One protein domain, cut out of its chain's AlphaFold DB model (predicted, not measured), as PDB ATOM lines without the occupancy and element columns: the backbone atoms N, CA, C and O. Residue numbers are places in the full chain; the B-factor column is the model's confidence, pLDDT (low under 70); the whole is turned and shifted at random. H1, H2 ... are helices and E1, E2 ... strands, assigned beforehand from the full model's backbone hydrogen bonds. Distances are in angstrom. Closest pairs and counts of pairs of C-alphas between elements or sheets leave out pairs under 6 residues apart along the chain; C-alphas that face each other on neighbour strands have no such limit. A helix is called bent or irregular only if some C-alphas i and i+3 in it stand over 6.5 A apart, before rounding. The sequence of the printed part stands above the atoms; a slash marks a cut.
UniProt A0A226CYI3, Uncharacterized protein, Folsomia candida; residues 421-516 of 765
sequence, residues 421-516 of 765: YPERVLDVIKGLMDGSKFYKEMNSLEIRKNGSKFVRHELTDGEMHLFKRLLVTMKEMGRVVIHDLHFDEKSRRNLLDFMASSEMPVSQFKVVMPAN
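This is residues 421 to 516 of the 765 residues of an uncharacterized protein of Folsomia candida (UniProt A0A226CYI3). Three helices stand in a curved row, H2 between H1 and H3, and a small parallel ribbon of strands E1 and E2 lies to one side. The 96 printed residues hold H1, E1, H2, E2, H3 in that order, mostly helix. The whole is compact, with a radius of gyration of the C-alphas of 12.5 A, spanning 32 by 28 by 28 A.

H1, residues 425 to 440, is irregular: C-alphas 434 and 437 are 7.7 A apart. It touches H2, residues 461 to 474, at a shallow tilt of 23 degrees, the same way; the closest C-alphas, of Tyr 439 and Met 474, are 6.0 A apart. E1, residues 444 to 449, is parallel to E2, residues 479 to 482, with N 445 and O 479 within hydrogen-bond range at 2.9 A. E1, H2 and E2 form a strand-helix-strand unit, parallel neighbours joined through a helix, with a right-handed crossover. H2 touches H3, residues 489 to 501, with residues 464 to 468 alone, at a steep tilt of 42 degrees; the closest C-alphas, of Lys 468 and Leu 495, are 7.1 A apart. Every O i to N i+4 pair is within hydrogen-bond range in H2 and H3, 7 of 12 in H1.

H1 spans 23.4 A from C-alpha 425 at (30.266, -28.487, -16.337), E1 17.0 A, H2 20.0 A, E2 10.2 A, and H3 18.3 A to C-alpha 501 at (34.845, -39.917, -36.794).

The farthest C-alphas, of Gly 451 and Ser 501, are 33.6 A apart. The printed part has no cut; the link E1 to H2 is long. Residues 452 and 515 to 516 are under pLDDT 70.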
ATOM      1  N   TYR A 421      23.996 -21.612 -15.555       80.50
ATOM      2  CA  TYR A 421      24.404 -23.014 -15.563       80.50
ATOM      3  C   TYR A 421      24.960 -23.368 -14.181       80.50
ATOM      4  O   TYR A 421      25.570 -22.490 -13.558       80.50
ATOM      5  N   PRO A 422      24.831 -24.632 -13.740       81.12
ATOM      6  CA  PRO A 422      25.657 -25.168 -12.668       81.12
ATOM      7  C   PRO A 422      27.129 -24.773 -12.843       81.12
ATOM      8  O   PRO A 422      27.650 -24.789 -13.959       81.12
ATOM      9  N   GLU A 423      27.806 -24.422 -11.745       82.50
ATOM     10  CA  GLU A 423      29.213 -23.991 -11.793       82.50
ATOM     11  C   GLU A 423      30.124 -25.067 -12.394       82.50
ATOM     12  O   GLU A 423      31.084 -24.768 -13.109       82.50
ATOM     13  N   ARG A 424      29.801 -26.337 -12.130       87.62
ATOM     14  CA  ARG A 424      30.527 -27.489 -12.654       87.62
ATOM     15  C   ARG A 424      29.892 -27.945 -13.961       87.62
ATOM     16  O   ARG A 424      28.727 -28.338 -14.002       87.62
ATOM     17  N   VAL A 425      30.698 -27.996 -15.019       90.06
ATOM     18  CA  VAL A 425      30.266 -28.487 -16.337       90.06
ATOM     19  C   VAL A 425      29.732 -29.922 -16.276       90.06
ATOM     20  O   VAL A 425      28.778 -30.245 -16.977       90.06
ATOM     21  N   LEU A 426      30.273 -30.766 -15.389       92.06
ATOM     22  CA  LEU A 426      29.762 -32.115 -15.152       92.06
ATOM     23  C   LEU A 426      28.267 -32.137 -14.809       92.06
ATOM     24  O   LEU A 426      27.561 -33.037 -15.260       92.06
ATOM     25  N   ASP A 427      27.778 -31.167 -14.038       91.25
ATOM     26  CA  ASP A 427      26.377 -31.128 -13.613       91.25
ATOM     27  C   ASP A 427      25.467 -30.688 -14.771       91.25
ATOM     28  O   ASP A 427      24.380 -31.238 -14.944       91.25
ATOM     29  N   VAL A 428      25.959 -29.806 -15.654       91.56
ATOM     30  CA  VAL A 428      25.308 -29.505 -16.945       91.56
ATOM     31  C   VAL A 428      25.208 -30.771 -17.800       91.56
ATOM     32  O   VAL A 428      24.135 -31.092 -18.310       91.56
ATOM     33  N   ILE A 429      26.311 -31.519 -17.941       94.12
ATOM     34  CA  ILE A 429      26.359 -32.751 -18.745       94.12
ATOM     35  C   ILE A 429      25.402 -33.802 -18.183       94.12
ATOM     36  O   ILE A 429      24.665 -34.419 -18.948       94.12
ATOM     37  N   LYS A 430      25.386 -34.000 -16.862       94.25
ATOM     38  CA  LYS A 430      24.462 -34.930 -16.201       94.25
ATOM     39  C   LYS A 430      23.008 -34.527 -16.424       94.25
ATOM     40  O   LYS A 430      22.241 -35.360 -16.891       94.25
ATOM     41  N   GLY A 431      22.666 -33.254 -16.221       92.38
ATOM     42  CA  GLY A 431      21.312 -32.759 -16.482       92.38
ATOM     43  C   GLY A 431      20.875 -32.971 -17.936       92.38
ATOM     44  O   GLY A 431      19.745 -33.380 -18.187       92.38
ATOM     45  N   LEU A 432      21.777 -32.778 -18.904       94.38
ATOM     46  CA  LEU A 432      21.511 -33.103 -20.311       94.38
ATOM     47  C   LEU A 432      21.343 -34.616 -20.529       94.38
ATOM     48  O   LEU A 432      20.483 -35.035 -21.298       94.38
ATOM     49  N   MET A 433      22.138 -35.454 -19.868       94.19
ATOM     50  CA  MET A 433      22.021 -36.912 -19.975       94.19
ATOM     51  C   MET A 433      20.721 -37.453 -19.367       94.19
ATOM     52  O   MET A 433      20.175 -38.431 -19.887       94.19
ATOM     53  N   ASP A 434      20.185 -36.806 -18.332       91.00
ATOM     54  CA  ASP A 434      18.892 -37.164 -17.736       91.00
ATOM     55  C   ASP A 434      17.741 -37.011 -18.748       91.00
ATOM     56  O   ASP A 434      16.800 -37.807 -18.753       91.00
ATOM     57  N   GLY A 435      17.870 -36.074 -19.695       90.19
ATOM     58  CA  GLY A 435      16.970 -35.901 -20.840       90.19
ATOM     59  C   GLY A 435      17.151 -36.914 -21.980       90.19
ATOM     60  O   GLY A 435      16.492 -36.800 -23.007       90.19
ATOM     61  N   SER A 436      18.017 -37.924 -21.850       91.31
ATOM     62  CA  SER A 436      18.364 -38.838 -22.958       91.31
ATOM     63  C   SER A 436      17.176 -39.540 -23.625       91.31
ATOM     64  O   SER A 436      17.190 -39.751 -24.838       91.31
ATOM     65  N   LYS A 437      16.135 -39.892 -22.860       87.88
ATOM     66  CA  LYS A 437      14.915 -40.512 -23.407       87.88
ATOM     67  C   LYS A 437      14.136 -39.555 -24.311       87.88
ATOM     68  O   LYS A 437      13.576 -39.993 -25.309       87.88
ATOM     69  N   PHE A 438      14.162 -38.270 -23.973       86.38
ATOM     70  CA  PHE A 438      13.410 -37.207 -24.627       86.38
ATOM     71  C   PHE A 438      13.986 -36.836 -26.006       86.38
ATOM     72  O   PHE A 438      13.259 -36.404 -26.893       86.38
ATOM     73  N   TYR A 439      15.281 -37.070 -26.248       91.75
ATOM     74  CA  TYR A 439      15.924 -36.681 -27.511       91.75
ATOM     75  C   TYR A 439      15.491 -37.486 -28.737       91.75
ATOM     76  O   TYR A 439      15.657 -37.006 -29.853       91.75
ATOM     77  N   LYS A 440      14.919 -38.683 -28.552       88.44
ATOM     78  CA  LYS A 440      14.526 -39.553 -29.674       88.44
ATOM     79  C   LYS A 440      13.413 -38.960 -30.540       88.44
ATOM     80  O   LYS A 440      13.381 -39.223 -31.735       88.44
ATOM     81  N   GLU A 441      12.521 -38.180 -29.940       88.31
ATOM     82  CA  GLU A 441      11.348 -37.596 -30.612       88.31
ATOM     83  C   GLU A 441      11.530 -36.092 -30.891       88.31
ATOM     84  O   GLU A 441      10.754 -35.459 -31.610       88.31
ATOM     85  N   MET A 442      12.613 -35.518 -30.368       95.06
ATOM     86  CA  MET A 442      12.921 -34.099 -30.426       95.06
ATOM     87  C   MET A 442      13.704 -33.718 -31.679       95.06
ATOM     88  O   MET A 442      14.771 -34.249 -31.967       95.06
ATOM     89  N   ASN A 443      13.233 -32.689 -32.381       96.69
ATOM     90  CA  ASN A 443      13.916 -32.154 -33.556       96.69
ATOM     91  C   ASN A 443      14.863 -30.991 -33.214       96.69
ATOM     92  O   ASN A 443      15.909 -30.841 -33.841       96.69
ATOM     93  N   SER A 444      14.509 -30.137 -32.246       97.62
ATOM     94  CA  SER A 444      15.308 -28.948 -31.918       97.62
ATOM     95  C   SER A 444      15.405 -28.695 -30.418       97.62
ATOM     96  O   SER A 444      14.389 -28.490 -29.761       97.62
ATOM     97  N   LEU A 445      16.629 -28.579 -29.907       97.19
ATOM     98  CA  LEU A 445      16.920 -28.129 -28.545       97.19
ATOM     99  C   LEU A 445      17.745 -26.844 -28.594       97.19
ATOM    100  O   LEU A 445      18.788 -26.786 -29.248       97.19
ATOM    101  N   GLU A 446      17.281 -25.813 -27.899       96.69
ATOM    102  CA  GLU A 446      18.023 -24.572 -27.719       96.69
ATOM    103  C   GLU A 446      18.082 -24.213 -26.236       96.69
ATOM    104  O   GLU A 446      17.045 -24.059 -25.607       96.69
ATOM    105  N   ILE A 447      19.284 -24.076 -25.680       94.50
ATOM    106  CA  ILE A 447      19.516 -23.699 -24.284       94.50
ATOM    107  C   ILE A 447      20.343 -22.421 -24.269       94.50
ATOM    108  O   ILE A 447      21.383 -22.337 -24.921       94.50
ATOM    109  N   ARG A 448      19.863 -21.417 -23.546       91.31
ATOM    110  CA  ARG A 448      20.503 -20.121 -23.341       91.31
ATOM    111  C   ARG A 448      20.733 -19.906 -21.860       91.31
ATOM    112  O   ARG A 448      19.920 -20.334 -21.043       91.31
ATOM    113  N   LYS A 449      21.814 -19.209 -21.532       86.12
ATOM    114  CA  LYS A 449      22.088 -18.745 -20.179       86.12
ATOM    115  C   LYS A 449      21.892 -17.238 -20.125       86.12
ATOM    116  O   LYS A 449      22.364 -16.519 -20.999       86.12
ATOM    117  N   ASN A 450      21.233 -16.757 -19.079       75.00
ATOM    118  CA  ASN A 450      21.114 -15.335 -18.822       75.00
ATOM    119  C   ASN A 450      22.342 -14.845 -18.039       75.00
ATOM    120  O   ASN A 450      22.354 -14.795 -16.815       75.00
ATOM    121  N   GLY A 451      23.440 -14.531 -18.727       71.19
ATOM    122  CA  GLY A 451      24.606 -13.979 -18.042       71.19
ATOM    123  C   GLY A 451      25.790 -13.688 -18.949       71.19
ATOM    124  O   GLY A 451      26.104 -14.448 -19.854       71.19
ATOM    125  N   SER A 452      26.499 -12.603 -18.649       68.50
ATOM    126  CA  SER A 452      27.649 -12.124 -19.427       68.50
ATOM    127  C   SER A 452      28.975 -12.826 -19.106       68.50
ATOM    128  O   SER A 452      29.990 -12.558 -19.750       68.50
ATOM    129  N   LYS A 453      29.013 -13.708 -18.096       76.94
ATOM    130  CA  LYS A 453      30.244 -14.408 -17.704       76.94
ATOM    131  C   LYS A 453      30.479 -15.623 -18.598       76.94
ATOM    132  O   LYS A 453      29.927 -16.697 -18.354       76.94
ATOM    133  N   PHE A 454      31.359 -15.440 -19.579       77.75
ATOM    134  CA  PHE A 454      31.935 -16.520 -20.370       77.75
ATOM    135  C   PHE A 454      32.985 -17.262 -19.540       77.75
ATOM    136  O   PHE A 454      34.079 -16.750 -19.305       77.75
ATOM    137  N   VAL A 455      32.657 -18.473 -19.095       82.56
ATOM    138  CA  VAL A 455      33.628 -19.383 -18.479       82.56
ATOM    139  C   VAL A 455      34.008 -20.421 -19.527       82.56
ATOM    140  O   VAL A 455      33.140 -21.024 -20.153       82.56
ATOM    141  N   ARG A 456      35.313 -20.585 -19.763       88.00
ATOM    142  CA  ARG A 456      35.826 -21.691 -20.577       88.00
ATOM    143  C   ARG A 456      36.038 -22.889 -19.666       88.00
ATOM    144  O   ARG A 456      36.707 -22.763 -18.645       88.00
ATOM    145  N   HIS A 457      35.484 -24.027 -20.051       89.31
ATOM    146  CA  HIS A 457      35.601 -25.274 -19.314       89.31
ATOM    147  C   HIS A 457      36.632 -26.180 -19.993       89.31
ATOM    148  O   HIS A 457      36.522 -26.468 -21.187       89.31
ATOM    149  N   GLU A 458      37.628 -26.628 -19.234       93.62
ATOM    150  CA  GLU A 458      38.476 -27.755 -19.622       93.62
ATOM    151  C   GLU A 458      37.775 -29.038 -19.167       93.62
ATOM    152  O   GLU A 458      37.481 -29.193 -17.982       93.62
ATOM    153  N   LEU A 459      37.447 -29.924 -20.108       95.75
ATOM    154  CA  LEU A 459      36.794 -31.189 -19.788       95.75
ATOM    155  C   LEU A 459      37.847 -32.196 -19.327       95.75
ATOM    156  O   LEU A 459      38.765 -32.532 -20.076       95.75
ATOM    157  N   THR A 460      37.669 -32.736 -18.125       96.50
ATOM    158  CA  THR A 460      38.404 -33.929 -17.686       96.50
ATOM    159  C   THR A 460      38.086 -35.122 -18.594       96.50
ATOM    160  O   THR A 460      37.051 -35.145 -19.262       96.50
ATOM    161  N   ASP A 461      38.922 -36.164 -18.596       96.44
ATOM    162  CA  ASP A 461      38.693 -37.350 -19.441       96.44
ATOM    163  C   ASP A 461      37.324 -38.008 -19.182       96.44
ATOM    164  O   ASP A 461      36.645 -38.449 -20.114       96.44
ATOM    165  N   GLY A 462      36.875 -38.013 -17.921       96.81
ATOM    166  CA  GLY A 462      35.552 -38.506 -17.538       96.81
ATOM    167  C   GLY A 462      34.410 -37.639 -18.077       96.81
ATOM    168  O   GLY A 462      33.449 -38.166 -18.639       96.81
ATOM    169  N   GLU A 463      34.515 -36.311 -17.956       97.06
ATOM    170  CA  GLU A 463      33.525 -35.371 -18.504       97.06
ATOM    171  C   GLU A 463      33.494 -35.416 -20.036       97.06
ATOM    172  O   GLU A 463      32.417 -35.440 -20.629       97.06
ATOM    173  N   MET A 464      34.661 -35.513 -20.678       97.62
ATOM    174  CA  MET A 464      34.813 -35.687 -22.122       97.62
ATOM    175  C   MET A 464      34.107 -36.958 -22.600       97.62
ATOM    176  O   MET A 464      33.346 -36.922 -23.568       97.62
ATOM    177  N   HIS A 465      34.313 -38.084 -21.913       97.56
ATOM    178  CA  HIS A 465      33.632 -39.337 -22.229       97.56
ATOM    179  C   HIS A 465      32.101 -39.209 -22.107       97.56
ATOM    180  O   HIS A 465      31.367 -39.647 -22.998       97.56
ATOM    181  N   LEU A 466      31.604 -38.560 -21.047       97.56
ATOM    182  CA  LEU A 466      30.169 -38.311 -20.874       97.56
ATOM    183  C   LEU A 466      29.605 -37.383 -21.957       97.56
ATOM    184  O   LEU A 466      28.530 -37.657 -22.490       97.56
ATOM    185  N   PHE A 467      30.334 -36.333 -22.333       97.00
ATOM    186  CA  PHE A 467      29.907 -35.412 -23.385       97.00
ATOM    187  C   PHE A 467      29.848 -36.099 -24.756       97.00
ATOM    188  O   PHE A 467      28.891 -35.914 -25.504       97.00
ATOM    189  N   LYS A 468      30.819 -36.961 -25.081       97.69
ATOM    190  CA  LYS A 468      30.777 -37.783 -26.304       97.69
ATOM    191  C   LYS A 468      29.542 -38.683 -26.337       97.69
ATOM    192  O   LYS A 468      28.854 -38.752 -27.354       97.69
ATOM    193  N   ARG A 469      29.204 -39.322 -25.210       97.81
ATOM    194  CA  ARG A 469      27.972 -40.118 -25.080       97.81
ATOM    195  C   ARG A 469      26.714 -39.265 -25.268       97.81
ATOM    196  O   ARG A 469      25.764 -39.719 -25.908       97.81
ATOM    197  N   LEU A 470      26.713 -38.037 -24.754       96.69
ATOM    198  CA  LEU A 470      25.621 -37.089 -24.956       96.69
ATOM    199  C   LEU A 470      25.435 -36.747 -26.442       96.69
ATOM    200  O   LEU A 470      24.317 -36.843 -26.943       96.69
ATOM    201  N   LEU A 471      26.519 -36.436 -27.162       96.69
ATOM    202  CA  LEU A 471      26.480 -36.153 -28.603       96.69
ATOM    203  C   LEU A 471      25.882 -37.318 -29.399       96.69
ATOM    204  O   LEU A 471      24.991 -37.107 -30.215       96.69
ATOM    205  N   VAL A 472      26.299 -38.554 -29.105       96.69
ATOM    206  CA  VAL A 472      25.722 -39.758 -29.730       96.69
ATOM    207  C   VAL A 472      24.228 -39.878 -29.435       96.69
ATOM    208  O   VAL A 472      23.461 -40.278 -30.305       96.69
ATOM    209  N   THR A 473      23.797 -39.516 -28.227       96.19
ATOM    210  CA  THR A 473      22.378 -39.564 -27.841       96.19
ATOM    211  C   THR A 473      21.550 -38.525 -28.609       96.19
ATOM    212  O   THR A 473      20.407 -38.788 -28.961       96.19
ATOM    213  N   MET A 474      22.137 -37.365 -28.910       96.56
ATOM    214  CA  MET A 474      21.493 -36.261 -29.631       96.56
ATOM    215  C   MET A 474      21.689 -36.309 -31.155       96.56
ATOM    216  O   MET A 474      21.185 -35.432 -31.855       96.56
ATOM    217  N   LYS A 475      22.419 -37.299 -31.687       95.50
ATOM    218  CA  LYS A 475      22.831 -37.337 -33.103       95.50
ATOM    219  C   LYS A 475      21.664 -37.301 -34.094       95.50
ATOM    220  O   LYS A 475      21.823 -36.765 -35.181       95.50
ATOM    221  N   GLU A 476      20.501 -37.817 -33.701       95.38
ATOM    222  CA  GLU A 476      19.296 -37.866 -34.546       95.38
ATOM    223  C   GLU A 476      18.491 -36.550 -34.538       95.38
ATOM    224  O   GLU A 476      17.550 -36.389 -35.312       95.38
ATOM    225  N   MET A 477      18.837 -35.584 -33.678       96.56
ATOM    226  CA  MET A 477      18.116 -34.310 -33.584       96.56
ATOM    227  C   MET A 477      18.471 -33.381 -34.749       96.56
ATOM    228  O   MET A 477      19.641 -33.164 -35.024       96.56
ATOM    229  N   GLY A 478      17.517 -32.695 -35.373       95.56
ATOM    230  CA  GLY A 478      17.830 -31.748 -36.452       95.56
ATOM    231  C   GLY A 478      18.706 -30.551 -36.037       95.56
ATOM    232  O   GLY A 478      19.475 -30.035 -36.851       95.56
ATOM    233  N   ARG A 479      18.600 -30.069 -34.788       96.12
ATOM    234  CA  ARG A 479      19.355 -28.898 -34.301       96.12
ATOM    235  C   ARG A 479      19.566 -28.912 -32.786       96.12
ATOM    236  O   ARG A 479      18.602 -28.961 -32.028       96.12
ATOM    237  N   VAL A 480      20.811 -28.727 -32.347       96.44
ATOM    238  CA  VAL A 480      21.182 -28.575 -30.933       96.44
ATOM    239  C   VAL A 480      22.042 -27.328 -30.748       96.44
ATOM    240  O   VAL A 480      23.136 -27.190 -31.302       96.44
ATOM    241  N   VAL A 481      21.545 -26.384 -29.954       94.81
ATOM    242  CA  VAL A 481      22.241 -25.129 -29.664       94.81
ATOM    243  C   VAL A 481      22.300 -24.926 -28.163       94.81
ATOM    244  O   VAL A 481      21.272 -24.738 -27.530       94.81
ATOM    245  N   ILE A 482      23.504 -24.928 -27.604       93.25
ATOM    246  CA  ILE A 482      23.745 -24.589 -26.202       93.25
ATOM    247  C   ILE A 482      24.624 -23.346 -26.225       93.25
ATOM    248  O   ILE A 482      25.790 -23.416 -26.615       93.25
ATOM    249  N   HIS A 483      24.028 -22.199 -25.920       90.31
ATOM    250  CA  HIS A 483      24.736 -20.924 -25.882       90.31
ATOM    251  C   HIS A 483      25.577 -20.830 -24.610       90.31
ATOM    252  O   HIS A 483      25.248 -21.445 -23.593       90.31
ATOM    253  N   ASP A 484      26.665 -20.068 -24.694       86.00
ATOM    254  CA  ASP A 484      27.541 -19.699 -23.572       86.00
ATOM    255  C   ASP A 484      28.197 -20.870 -22.821       86.00
ATOM    256  O   ASP A 484      28.759 -20.689 -21.740       86.00
ATOM    257  N   LEU A 485      28.167 -22.073 -23.403       89.25
ATOM    258  CA  LEU A 485      28.940 -23.224 -22.954       89.25
ATOM    259  C   LEU A 485      30.205 -23.316 -23.806       89.25
ATOM    260  O   LEU A 485      30.194 -23.857 -24.909       89.25
ATOM    261  N   HIS A 486      31.291 -22.736 -23.305       89.44
ATOM    262  CA  HIS A 486      32.556 -22.682 -24.027       89.44
ATOM    263  C   HIS A 486      33.532 -23.718 -23.497       89.44
ATOM    264  O   HIS A 486      33.765 -23.810 -22.293       89.44
ATOM    265  N   PHE A 487      34.164 -24.438 -24.415       92.31
ATOM    266  CA  PHE A 487      35.258 -25.342 -24.096       92.31
ATOM    267  C   PHE A 487      36.601 -24.689 -24.388       92.31
ATOM    268  O   PHE A 487      36.716 -23.809 -25.250       92.31
ATOM    269  N   ASP A 488      37.624 -25.120 -23.663       93.50
ATOM    270  CA  ASP A 488      38.995 -24.823 -24.039       93.50
ATOM    271  C   ASP A 488      39.335 -25.447 -25.407       93.50
ATOM    272  O   ASP A 488      38.624 -26.296 -25.955       93.50
ATOM    273  N   GLU A 489      40.437 -24.999 -25.994       94.38
ATOM    274  CA  GLU A 489      40.790 -25.378 -27.357       94.38
ATOM    275  C   GLU A 489      41.096 -26.883 -27.488       94.38
ATOM    276  O   GLU A 489      40.763 -27.487 -28.509       94.38
ATOM    277  N   LYS A 490      41.678 -27.507 -26.453       96.06
ATOM    278  CA  LYS A 490      41.977 -28.944 -26.446       96.06
ATOM    279  C   LYS A 490      40.690 -29.766 -26.422       96.06
ATOM    280  O   LYS A 490      40.517 -30.646 -27.267       96.06
ATOM    281  N   SER A 491      39.765 -29.461 -25.508       96.12
ATOM    282  CA  SER A 491      38.483 -30.167 -25.428       96.12
ATOM    283  C   SER A 491      37.660 -29.972 -26.699       96.12
ATOM    284  O   SER A 491      37.096 -30.931 -27.222       96.12
ATOM    285  N   ARG A 492      37.646 -28.754 -27.257       95.44
ATOM    286  CA  ARG A 492      36.949 -28.453 -28.513       95.44
ATOM    287  C   ARG A 492      37.461 -29.304 -29.675       95.44
ATOM    288  O   ARG A 492      36.645 -29.892 -30.379       95.44
ATOM    289  N   ARG A 493      38.783 -29.403 -29.872       95.81
ATOM    290  CA  ARG A 493      39.368 -30.263 -30.921       95.81
ATOM    291  C   ARG A 493      38.993 -31.727 -30.720       95.81
ATOM    292  O   ARG A 493      38.482 -32.344 -31.643       95.81
ATOM    293  N   ASN A 494      39.119 -32.233 -29.493       97.00
ATOM    294  CA  ASN A 494      38.749 -33.612 -29.164       97.00
ATOM    295  C   ASN A 494      37.276 -33.932 -29.473       97.00
ATOM    296  O   ASN A 494      36.958 -35.058 -29.862       97.00
ATOM    297  N   LEU A 495      36.372 -32.966 -29.279       96.94
ATOM    298  CA  LEU A 495      34.962 -33.105 -29.642       96.94
ATOM    299  C   LEU A 495      34.758 -33.061 -31.158       96.94
ATOM    300  O   LEU A 495      34.030 -33.896 -31.680       96.94
ATOM    301  N   LEU A 496      35.420 -32.145 -31.872       96.38
ATOM    302  CA  LEU A 496      35.339 -32.065 -33.336       96.38
ATOM    303  C   LEU A 496      35.861 -33.333 -34.018       96.38
ATOM    304  O   LEU A 496      35.195 -33.850 -34.910       96.38
ATOM    305  N   ASP A 497      36.996 -33.861 -33.563       97.25
ATOM    306  CA  ASP A 497      37.579 -35.096 -34.094       97.25
ATOM    307  C   ASP A 497      36.641 -36.288 -33.863       97.25
ATOM    308  O   ASP A 497      36.439 -37.116 -34.749       97.25
ATOM    309  N   PHE A 498      36.007 -36.349 -32.685       97.69
ATOM    310  CA  PHE A 498      35.005 -37.367 -32.372       97.69
ATOM    311  C   PHE A 498      33.744 -37.250 -33.237       97.69
ATOM    312  O   PHE A 498      33.205 -38.259 -33.691       97.69
ATOM    313  N   MET A 499      33.256 -36.031 -33.468       96.94
ATOM    314  CA  MET A 499      32.100 -35.798 -34.332       96.94
ATOM    315  C   MET A 499      32.403 -36.182 -35.779       96.94
ATOM    316  O   MET A 499      31.578 -36.835 -36.409       96.94
ATOM    317  N   ALA A 500      33.595 -35.844 -36.277       96.00
ATOM    318  CA  ALA A 500      34.046 -36.231 -37.609       96.00
ATOM    319  C   ALA A 500      34.149 -37.757 -37.753       96.00
ATOM    320  O   ALA A 500      33.648 -38.308 -38.730       96.00
ATOM    321  N   SER A 501      34.729 -38.451 -36.766       97.06
ATOM    322  CA  SER A 501      34.845 -39.917 -36.794       97.06
ATOM    323  C   SER A 501      33.514 -40.649 -36.606       97.06
ATOM    324  O   SER A 501      33.404 -41.814 -36.976       97.06
ATOM    325  N   SER A 502      32.507 -39.969 -36.057       96.25
ATOM    326  CA  SER A 502      31.147 -40.491 -35.877       96.25
ATOM    327  C   SER A 502      30.164 -39.994 -36.945       96.25
ATOM    328  O   SER A 502      28.958 -40.149 -36.765       96.25
ATOM    329  N   GLU A 503      30.663 -39.354 -38.011       95.62
ATOM    330  CA  GLU A 503      29.871 -38.814 -39.129       95.62
ATOM    331  C   GLU A 503      28.767 -37.820 -38.705       95.62
ATOM    332  O   GLU A 503      27.726 -37.694 -39.350       95.62
ATOM    333  N   MET A 504      28.985 -37.073 -37.618       94.88
ATOM    334  CA  MET A 504      28.030 -36.080 -37.113       94.88
ATOM    335  C   MET A 504      28.263 -34.706 -37.766       94.88
ATOM    336  O   MET A 504      29.380 -34.176 -37.706       94.88
ATOM    337  N   PRO A 505      27.234 -34.051 -38.335       92.06
ATOM    338  CA  PRO A 505      27.404 -32.740 -38.949       92.06
ATOM    339  C   PRO A 505      27.635 -31.654 -37.888       92.06
ATOM    340  O   PRO A 505      26.767 -31.338 -37.081       92.06
ATOM    341  N   VAL A 506      28.800 -31.000 -37.925       90.88
ATOM    342  CA  VAL A 506      29.169 -29.934 -36.967       90.88
ATOM    343  C   VAL A 506      28.155 -28.777 -36.949       90.88
ATOM    344  O   VAL A 506      27.924 -28.162 -35.911       90.88
ATOM    345  N   SER A 507      27.496 -28.498 -38.078       88.69
ATOM    346  CA  SER A 507      26.453 -27.466 -38.196       88.69
ATOM    347  C   SER A 507      25.206 -27.727 -37.337       88.69
ATOM    348  O   SER A 507      24.506 -26.770 -36.992       88.69
ATOM    349  N   GLN A 508      24.950 -28.985 -36.964       90.31
ATOM    350  CA  GLN A 508      23.859 -29.398 -36.079       90.31
ATOM    351  C   GLN A 508      24.123 -28.992 -34.625       90.31
ATOM    352  O   GLN A 508      23.175 -28.659 -33.916       90.31
ATOM    353  N   PHE A 509      25.392 -28.960 -34.199       91.69
ATOM    354  CA  PHE A 509      25.812 -28.757 -32.811       91.69
ATOM    355  C   PHE A 509      26.585 -27.448 -32.636       91.69
ATOM    356  O   PHE A 509      27.816 -27.405 -32.641       91.69
ATOM    357  N   LYS A 510      25.861 -26.352 -32.394       88.81
ATOM    358  CA  LYS A 510      26.494 -25.030 -32.214       88.81
ATOM    359  C   LYS A 510      27.308 -24.879 -30.925       88.81
ATOM    360  O   LYS A 510      28.019 -23.894 -30.791       88.81
ATOM    361  N   VAL A 511      27.242 -25.850 -30.014       84.81
ATOM    362  CA  VAL A 511      28.028 -25.875 -28.770       84.81
ATOM    363  C   VAL A 511      29.539 -26.041 -29.016       84.81
ATOM    364  O   VAL A 511      30.346 -25.612 -28.200       84.81
ATOM    365  N   VAL A 512      29.943 -26.628 -30.153       81.81
ATOM    366  CA  VAL A 512      31.361 -26.891 -30.489       81.81
ATOM    367  C   VAL A 512      31.929 -25.856 -31.476       81.81
ATOM    368  O   VAL A 512      33.126 -25.843 -31.779       81.81
ATOM    369  N   MET A 513      31.083 -24.955 -31.988       78.19
ATOM    370  CA  MET A 513      31.533 -23.910 -32.903       78.19
ATOM    371  C   MET A 513      32.383 -22.875 -32.159       78.19
ATOM    372  O   MET A 513      32.069 -22.528 -31.018       78.19
ATOM    373  N   PRO A 514      33.459 -22.357 -32.783       73.50
ATOM    374  CA  PRO A 514      34.197 -21.247 -32.205       73.50
ATOM    375  C   PRO A 514      33.219 -20.100 -31.963       73.50
ATOM    376  O   PRO A 514      32.367 -19.818 -32.812       73.50
ATOM    377  N   ALA A 515      33.331 -19.443 -30.806       66.88
ATOM    378  CA  ALA A 515      32.633 -18.186 -30.598       66.88
ATOM    379  C   ALA A 515      32.965 -17.301 -31.802       66.88
ATOM    380  O   ALA A 515      34.148 -17.141 -32.122       66.88
ATOM    381  N   ASN A 516      31.940 -16.793 -32.502       62.75
ATOM    382  CA  ASN A 516      32.169 -15.797 -33.543       62.75
ATOM    383  C   ASN A 516      33.116 -14.766 -32.936       62.75
ATOM    384  O   ASN A 516      32.790 -14.287 -31.844       62.75
TER     385      ASN A 516